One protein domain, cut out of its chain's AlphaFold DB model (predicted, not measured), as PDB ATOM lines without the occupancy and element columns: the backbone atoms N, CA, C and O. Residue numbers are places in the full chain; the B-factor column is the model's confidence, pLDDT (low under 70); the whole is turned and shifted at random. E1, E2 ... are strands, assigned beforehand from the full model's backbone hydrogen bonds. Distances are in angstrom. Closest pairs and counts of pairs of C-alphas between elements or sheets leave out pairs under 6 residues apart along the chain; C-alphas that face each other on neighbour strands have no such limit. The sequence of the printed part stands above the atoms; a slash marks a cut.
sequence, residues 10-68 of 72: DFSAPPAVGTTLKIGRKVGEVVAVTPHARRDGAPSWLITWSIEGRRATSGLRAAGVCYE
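AT A GLANCE: This is residues 10 to 68 of the 72 residues of an uncharacterized protein of Cereibacter azotoformans (UniProt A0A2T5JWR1). A single strongly twisted and curled sheet of four strands makes the body, with the long E2 and E3 hairpin running through it and the shorter strands E1 and E4 along its two edges. The chain stretch after E4 folds back beside that strand, where residues 66 to 67 pair antiparallel with residues 56 to 57. The printed part has 59 residues and no named helix; the strands follow the chain as E1, E2, E3, E4 and stand in that order across the sheet, antiparallel throughout, in the class all strand. It is compact, with a radius of gyration of the C-alphas of 10.9 A, yet elongated, spanning 32 by 19 by 17 A.

IN THESE COORDINATES: The longest strand is E2, residues 26 to 37, 27.7 A long, which bends by 74 degrees at residue 34. E3, residues 43 to 51, measures 25.5 A. E4, residues 54 to 59, measures 17.2 A and ends with C-alpha 59 at (-35.652, 39.629, 43.140). E1, residues 20 to 23, measures 9.3 A and begins with C-alpha 20 at (-22.828, 33.055, 48.217).

HOW THE PARTS SIT: The inner strands E2 and E3 are an antiparallel hairpin at 154 degrees, with N 34 and O 46 2.9 A apart, within hydrogen-bond range. E4, an edge strand, forms an antiparallel hairpin with E3 at 156 degrees, with N 49 and O 56 within hydrogen-bond range at 2.7 A. E1, the other edge strand, forms an antiparallel hairpin with E2, with N 21 and O 28 within hydrogen-bond range at 2.8 A. E1 and E4 are apart. From edge to edge the strands' lines turn by 93 degrees.

THE WHOLE: The two C-alphas farthest apart, those of Arg 25 and Gly 41, are 32.9 A from each other. The printed part has no cut, and its three links between strands are tight. The mean pLDDT of the printed part is 88.8, and no printed residue is under 70.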
ATOM      1  N   ASP A  10     -33.671  38.442  51.245       86.12
ATOM      2  CA  ASP A  10     -33.970  39.799  51.691       86.12
ATOM      3  C   ASP A  10     -32.694  40.636  51.640       86.12
ATOM      4  O   ASP A  10     -31.849  40.613  52.531       86.12
ATOM      5  N   PHE A  11     -32.535  41.336  50.526       85.31
ATOM      6  CA  PHE A  11     -31.446  42.262  50.296       85.31
ATOM      7  C   PHE A  11     -32.002  43.682  50.217       85.31
ATOM      8  O   PHE A  11     -32.947  43.963  49.475       85.31
ATOM      9  N   SER A  12     -31.394  44.599  50.970       84.69
ATOM     10  CA  SER A  12     -31.717  46.032  50.881       84.69
ATOM     11  C   SER A  12     -31.068  46.709  49.667       84.69
ATOM     12  O   SER A  12     -31.546  47.744  49.214       84.69
ATOM     13  N   ALA A  13     -30.012  46.105  49.117       85.69
ATOM     14  CA  ALA A  13     -29.278  46.548  47.936       85.69
ATOM     15  C   ALA A  13     -28.833  45.320  47.118       85.69
ATOM     16  O   ALA A  13     -28.717  44.238  47.694       85.69
ATOM     17  N   PRO A  14     -28.590  45.440  45.801       87.06
ATOM     18  CA  PRO A  14     -28.082  44.330  44.997       87.06
ATOM     19  C   PRO A  14     -26.792  43.739  45.598       87.06
ATOM     20  O   PRO A  14     -25.853  44.496  45.856       87.06
ATOM     21  N   PRO A  15     -26.723  42.412  45.840       89.56
ATOM     22  CA  PRO A  15     -25.494  41.776  46.302       89.56
ATOM     23  C   PRO A  15     -24.415  41.829  45.214       89.56
ATOM     24  O   PRO A  15     -24.718  41.913  44.025       89.56
ATOM     25  N   ALA A  16     -23.145  41.741  45.607       91.06
ATOM     26  CA  ALA A  16     -22.056  41.651  44.641       91.06
ATOM     27  C   ALA A  16     -22.076  40.295  43.914       91.06
ATOM     28  O   ALA A  16     -22.440  39.269  44.497       91.06
ATOM     29  N   VAL A  17     -21.630  40.271  42.657       93.38
ATOM     30  CA  VAL A  17     -21.330  39.014  41.951       93.38
ATOM     31  C   VAL A  17     -20.252  38.247  42.730       93.38
ATOM     32  O   VAL A  17     -19.318  38.849  43.253       93.38
ATOM     33  N   GLY A  18     -20.420  36.932  42.862       93.19
ATOM     34  CA  GLY A  18     -19.629  36.056  43.730       93.19
ATOM     35  C   GLY A  18     -20.179  35.916  45.154       93.19
ATOM     36  O   GLY A  18     -19.693  35.089  45.921       93.19
ATOM     37  N   THR A  19     -21.213  36.676  45.537       91.88
ATOM     38  CA  THR A  19     -21.854  36.502  46.851       91.88
ATOM     39  C   THR A  19     -22.513  35.128  46.932       91.88
ATOM     40  O   THR A  19     -23.362  34.792  46.108       91.88
ATOM     41  N   THR A  20     -22.186  34.349  47.961       92.06
ATOM     42  CA  THR A  20     -22.828  33.055  48.217       92.06
ATOM     43  C   THR A  20     -23.911  33.177  49.282       92.06
ATOM     44  O   THR A  20     -23.669  33.731  50.354       92.06
ATOM     45  N   LEU A  21     -25.087  32.602  49.033       88.38
ATOM     46  CA  LEU A  21     -26.186  32.534  49.993       88.38
ATOM     47  C   LEU A  21     -26.732  31.108  50.083       88.38
ATOM     48  O   LEU A  21     -26.868  30.396  49.086       88.38
ATOM     49  N   LYS A  22     -27.102  30.687  51.294       87.06
ATOM     50  CA  LYS A  22     -27.774  29.406  51.506       87.06
ATOM     51  C   LYS A  22     -29.253  29.512  51.120       87.06
ATOM     52  O   LYS A  22     -30.060  30.067  51.862       87.06
ATOM     53  N   ILE A  23     -29.615  28.941  49.976       84.62
ATOM     54  CA  ILE A  23     -30.990  28.872  49.468       84.62
ATOM     55  C   ILE A  23     -31.541  27.487  49.809       84.62
ATOM     56  O   ILE A  23     -31.401  26.491  49.092       84.62
ATOM     57  N   GLY A  24     -32.132  27.413  50.995       82.38
ATOM     58  CA  GLY A  24     -32.606  26.178  51.592       82.38
ATOM     59  C   GLY A  24     -31.506  25.206  51.975       82.38
ATOM     60  O   GLY A  24     -30.758  25.454  52.918       82.38
ATOM     61  N   ARG A  25     -31.452  24.049  51.311       84.88
ATOM     62  CA  ARG A  25     -30.393  23.052  51.552       84.88
ATOM     63  C   ARG A  25     -29.180  23.246  50.644       84.88
ATOM     64  O   ARG A  25     -28.187  22.561  50.841       84.88
ATOM     65  N   LYS A  26     -29.268  24.160  49.678       88.81
ATOM     66  CA  LYS A  26     -28.251  24.386  48.652       88.81
ATOM     67  C   LYS A  26     -27.548  25.715  48.882       88.81
ATOM     68  O   LYS A  26     -28.095  26.604  49.536       88.81
ATOM     69  N   VAL A  27     -26.353  25.848  48.324       90.38
ATOM     70  CA  VAL A  27     -25.640  27.123  48.238       90.38
ATOM     71  C   VAL A  27     -25.810  27.647  46.819       90.38
ATOM     72  O   VAL A  27     -25.578  26.915  45.860       90.38
ATOM     73  N   GLY A  28     -26.281  28.884  46.704       92.19
ATOM     74  CA  GLY A  28     -26.303  29.617  45.450       92.19
ATOM     75  C   GLY A  28     -25.250  30.704  45.456       92.19
ATOM     76  O   GLY A  28     -25.114  31.418  46.446       92.19
ATOM     77  N   GLU A  29     -24.544  30.843  44.348       94.62
ATOM     78  CA  GLU A  29     -23.620  31.944  44.095       94.62
ATOM     79  C   GLU A  29     -24.270  32.944  43.142       94.62
ATOM     80  O   GLU A  29     -24.830  32.552  42.119       94.62
ATOM     81  N   VAL A  30     -24.212  34.233  43.464       94.81
ATOM     82  CA  VAL A  30     -24.663  35.296  42.566       94.81
ATOM     83  C   VAL A  30     -23.707  35.381  41.381       94.81
ATOM     84  O   VAL A  30     -22.551  35.750  41.547       94.81
ATOM     85  N   VAL A  31     -24.194  35.098  40.176       95.62
ATOM     86  CA  VAL A  31     -23.400  35.168  38.938       95.62
ATOM     87  C   VAL A  31     -23.696  36.412  38.107       95.62
ATOM     88  O   VAL A  31     -22.880  36.809  37.283       95.62
ATOM     89  N   ALA A  32     -24.849  37.048  38.318       94.50
ATOM     90  CA  ALA A  32     -25.182  38.325  37.700       94.50
ATOM     91  C   ALA A  32     -26.222  39.074  38.533       94.50
ATOM     92  O   ALA A  32     -27.046  38.459  39.210       94.50
ATOM     93  N   VAL A  33     -26.215  40.402  38.439       94.38
ATOM     94  CA  VAL A  33     -27.270  41.251  38.992       94.38
ATOM     95  C   VAL A  33     -27.611  42.320  37.968       94.38
ATOM     96  O   VAL A  33     -26.739  43.072  37.542       94.38
ATOM     97  N   THR A  34     -28.870  42.369  37.548       92.44
ATOM     98  CA  THR A  34     -29.345  43.281  36.506       92.44
ATOM     99  C   THR A  34     -30.502  44.137  37.018       92.44
ATOM    100  O   THR A  34     -31.316  43.669  37.819       92.44
ATOM    101  N   PRO A  35     -30.598  45.410  36.603       91.50
ATOM    102  CA  PRO A  35     -31.760  46.227  36.921       91.50
ATOM    103  C   PRO A  35     -33.012  45.646  36.246       91.50
ATOM    104  O   PRO A  35     -32.975  45.205  35.099       91.50
ATOM    105  N   HIS A  36     -34.127  45.632  36.971       87.31
ATOM    106  CA  HIS A  36     -35.398  45.061  36.535       87.31
ATOM    107  C   HIS A  36     -36.566  45.897  37.056       87.31
ATOM    108  O   HIS A  36     -36.678  46.142  38.256       87.31
ATOM    109  N   ALA A  37     -37.471  46.301  36.170       85.25
ATOM    110  CA  ALA A  37     -38.709  46.959  36.569       85.25
ATOM    111  C   ALA A  37     -39.743  45.909  36.992       85.25
ATOM    112  O   ALA A  37     -40.049  44.986  36.235       85.25
ATOM    113  N   ARG A  38     -40.295  46.053  38.200       81.12
ATOM    114  CA  ARG A  38     -41.420  45.222  38.649       81.12
ATOM    115  C   ARG A  38     -42.673  45.538  37.839       81.12
ATOM    116  O   ARG A  38     -42.763  46.566  37.175       81.12
ATOM    117  N   ARG A  39     -43.687  44.677  37.956       80.00
ATOM    118  CA  ARG A  39     -44.992  44.876  37.305       80.00
ATOM    119  C   ARG A  39     -45.664  46.203  37.688       80.00
ATOM    120  O   ARG A  39     -46.408  46.739  36.879       80.00
ATOM    121  N   ASP A  40     -45.413  46.714  38.894       84.00
ATOM    122  CA  ASP A  40     -45.928  48.009  39.354       84.00
ATOM    123  C   ASP A  40     -45.117  49.219  38.842       84.00
ATOM    124  O   ASP A  40     -45.504  50.359  39.073       84.00
ATOM    125  N   GLY A  41     -44.013  48.984  38.126       83.31
ATOM    126  CA  GLY A  41     -43.118  50.024  37.626       83.31
ATOM    127  C   GLY A  41     -41.989  50.398  38.588       83.31
ATOM    128  O   GLY A  41     -41.058  51.084  38.167       83.31
ATOM    129  N   ALA A  42     -42.000  49.923  39.841       83.69
ATOM    130  CA  ALA A  42     -40.900  50.185  40.760       83.69
ATOM    131  C   ALA A  42     -39.572  49.596  40.244       83.69
ATOM    132  O   ALA A  42     -39.512  48.408  39.880       83.69
ATOM    133  N   PRO A  43     -38.486  50.391  40.266       84.94
ATOM    134  CA  PRO A  43     -37.157  49.891  39.976       84.94
ATOM    135  C   PRO A  43     -36.765  48.861  41.036       84.94
ATOM    136  O   PRO A  43     -36.877  49.073  42.243       84.94
ATOM    137  N   SER A  44     -36.309  47.713  40.567       89.19
ATOM    138  CA  SER A  44     -35.839  46.601  41.377       89.19
ATOM    139  C   SER A  44     -34.603  46.010  40.706       89.19
ATOM    140  O   SER A  44     -34.157  46.461  39.652       89.19
ATOM    141  N   TRP A  45     -34.034  44.988  41.327       90.94
ATOM    142  CA  TRP A  45     -32.932  44.227  40.759       90.94
ATOM    143  C   TRP A  45     -33.334  42.765  40.631       90.94
ATOM    144  O   TRP A  45     -34.049  42.236  41.491       90.94
ATOM    145  N   LEU A  46     -32.886  42.146  39.546       92.12
ATOM    146  CA  LEU A  46     -32.955  40.722  39.292       92.12
ATOM    147  C   LEU A  46     -31.569  40.133  39.555       92.12
ATOM    148  O   LEU A  46     -30.570  40.566  38.990       92.12
ATOM    149  N   ILE A  47     -31.521  39.160  40.450       93.25
ATOM    150  CA  ILE A  47     -30.319  38.443  40.851       93.25
ATOM    151  C   ILE A  47     -30.340  37.101  40.132       93.25
ATOM    152  O   ILE A  47     -31.309  36.351  40.269       93.25
ATOM    153  N   THR A  48     -29.278  36.783  39.407       94.38
ATOM    154  CA  THR A  48     -29.056  35.470  38.806       94.38
ATOM    155  C   THR A  48     -28.097  34.683  39.683       94.38
ATOM    156  O   THR A  48     -27.008  35.150  40.015       94.38
ATOM    157  N   TRP A  49     -28.497  33.470  40.026       93.31
ATOM    158  CA  TRP A  49     -27.795  32.534  40.884       93.31
ATOM    159  C   TRP A  49     -27.327  31.323  40.081       93.31
ATOM    160  O   TRP A  49     -28.075  30.807  39.251       93.31
ATOM    161  N   SER A  50     -26.137  30.819  40.385       94.31
ATOM    162  CA  SER A  50     -25.701  29.465  40.057       94.31
ATOM    163  C   SER A  50     -25.862  28.590  41.295       94.31
ATOM    164  O   SER A  50     -25.258  28.847  42.335       94.31
ATOM    165  N   ILE A  51     -26.718  27.574  41.211       92.06
ATOM    166  CA  ILE A  51     -27.019  26.639  42.295       92.06
ATOM    167  C   ILE A  51     -26.753  25.233  41.767       92.06
ATOM    168  O   ILE A  51     -27.518  24.727  40.947       92.06
ATOM    169  N   GLU A  52     -25.667  24.604  42.225       89.62
ATOM    170  CA  GLU A  52     -25.240  23.268  41.764       89.62
ATOM    171  C   GLU A  52     -25.157  23.162  40.225       89.62
ATOM    172  O   GLU A  52     -25.616  22.192  39.623       89.62
ATOM    173  N   GLY A  53     -24.640  24.205  39.564       86.25
ATOM    174  CA  GLY A  53     -24.510  24.258  38.102       86.25
ATOM    175  C   GLY A  53     -25.804  24.582  37.345       86.25
ATOM    176  O   GLY A  53     -25.790  24.668  36.119       86.25
ATOM    177  N   ARG A  54     -26.925  24.800  38.042       90.94
ATOM    178  CA  ARG A  54     -28.178  25.276  37.444       90.94
ATOM    179  C   ARG A  54     -28.358  26.763  37.681       90.94
ATOM    180  O   ARG A  54     -28.130  27.249  38.786       90.94
ATOM    181  N   ARG A  55     -28.846  27.467  36.664       92.25
ATOM    182  CA  ARG A  55     -29.196  28.876  36.798       92.25
ATOM    183  C   ARG A  55     -30.589  29.052  37.391       92.25
ATOM    184  O   ARG A  55     -31.539  28.347  37.041       92.25
ATOM    185  N   ALA A  56     -30.697  30.004  38.302       92.00
ATOM    186  CA  ALA A  56     -31.950  30.438  38.891       92.00
ATOM    187  C   ALA A  56     -31.953  31.958  39.045       92.00
ATOM    188  O   ALA A  56     -30.899  32.576  39.111       92.00
ATOM    189  N   THR A  57     -33.121  32.577  39.127       92.38
ATOM    190  CA  THR A  57     -33.262  34.023  39.289       92.38
ATOM    191  C   THR A  57     -34.150  34.367  40.476       92.38
ATOM    192  O   THR A  57     -35.028  33.600  40.872       92.38
ATOM    193  N   SER A  58     -33.929  35.528  41.081       90.88
ATOM    194  CA  SER A  58     -34.806  36.077  42.114       90.88
ATOM    195  C   SER A  58     -34.763  37.597  42.140       90.88
ATOM    196  O   SER A  58     -33.814  38.210  41.667       90.88
ATOM    197  N   GLY A  59     -35.760  38.222  42.759       90.06
ATOM    198  CA  GLY A  59     -35.652  39.629  43.140       90.06
ATOM    199  C   GLY A  59     -34.822  39.827  44.414       90.06
ATOM    200  O   GLY A  59     -34.468  38.861  45.088       90.06
ATOM    201  N   LEU A  60     -34.600  41.095  44.776       88.06
ATOM    202  CA  LEU A  60     -34.006  41.497  46.063       88.06
ATOM    203  C   LEU A  60     -34.791  41.010  47.286       88.06
ATOM    204  O   LEU A  60     -34.203  40.722  48.320       88.06
ATOM    205  N   ARG A  61     -36.122  40.958  47.168       86.06
ATOM    206  CA  ARG A  61     -37.039  40.505  48.218       86.06
ATOM    207  C   ARG A  61     -37.916  39.408  47.651       86.06
ATOM    208  O   ARG A  61     -38.918  39.696  46.995       86.06
ATOM    209  N   ALA A  62     -37.494  38.163  47.821       83.06
ATOM    210  CA  ALA A  62     -38.169  37.005  47.261       83.06
ATOM    211  C   ALA A  62     -38.227  35.865  48.278       83.06
ATOM    212  O   ALA A  62     -37.299  35.619  49.039       83.06
ATOM    213  N   ALA A  63     -39.326  35.118  48.253       79.44
ATOM    214  CA  ALA A  63     -39.510  33.946  49.107       79.44
ATOM    215  C   ALA A  63     -38.698  32.712  48.653       79.44
ATOM    216  O   ALA A  63     -38.764  31.656  49.288       79.44
ATOM    217  N   GLY A  64     -38.002  32.823  47.521       83.62
ATOM    218  CA  GLY A  64     -37.228  31.766  46.890       83.62
ATOM    219  C   GLY A  64     -36.701  32.203  45.524       83.62
ATOM    220  O   GLY A  64     -36.849  33.361  45.129       83.62
ATOM    221  N   VAL A  65     -36.100  31.254  44.811       88.00
ATOM    222  CA  VAL A  65     -35.584  31.437  43.450       88.00
ATOM    223  C   VAL A  65     -36.470  30.728  42.427       88.00
ATOM    224  O   VAL A  65     -37.070  29.691  42.719       88.00
ATOM    225  N   CYS A  66     -36.504  31.259  41.212       88.19
ATOM    226  CA  CYS A  66     -37.104  30.642  40.040       88.19
ATOM    227  C   CYS A  66     -35.995  30.027  39.186       88.19
ATOM    228  O   CYS A  66     -35.140  30.744  38.685       88.19
ATOM    229  N   TYR A  67     -35.987  28.706  39.017       87.88
ATOM    230  CA  TYR A  67     -35.032  28.065  38.111       87.88
ATOM    231  C   TYR A  67     -35.376  28.397  36.661       87.88
ATOM    232  O   TYR A  67     -36.555  28.385  36.292       87.88
ATOM    233  N   GLU A  68     -34.358  28.661  35.839       85.94
ATOM    234  CA  GLU A  68     -34.563  28.731  34.393       85.94
ATOM    235  C   GLU A  68     -35.099  27.370  33.925       85.94
ATOM    236  O   GLU A  68     -34.617  26.316  34.358       85.94
TER     237      GLU A  68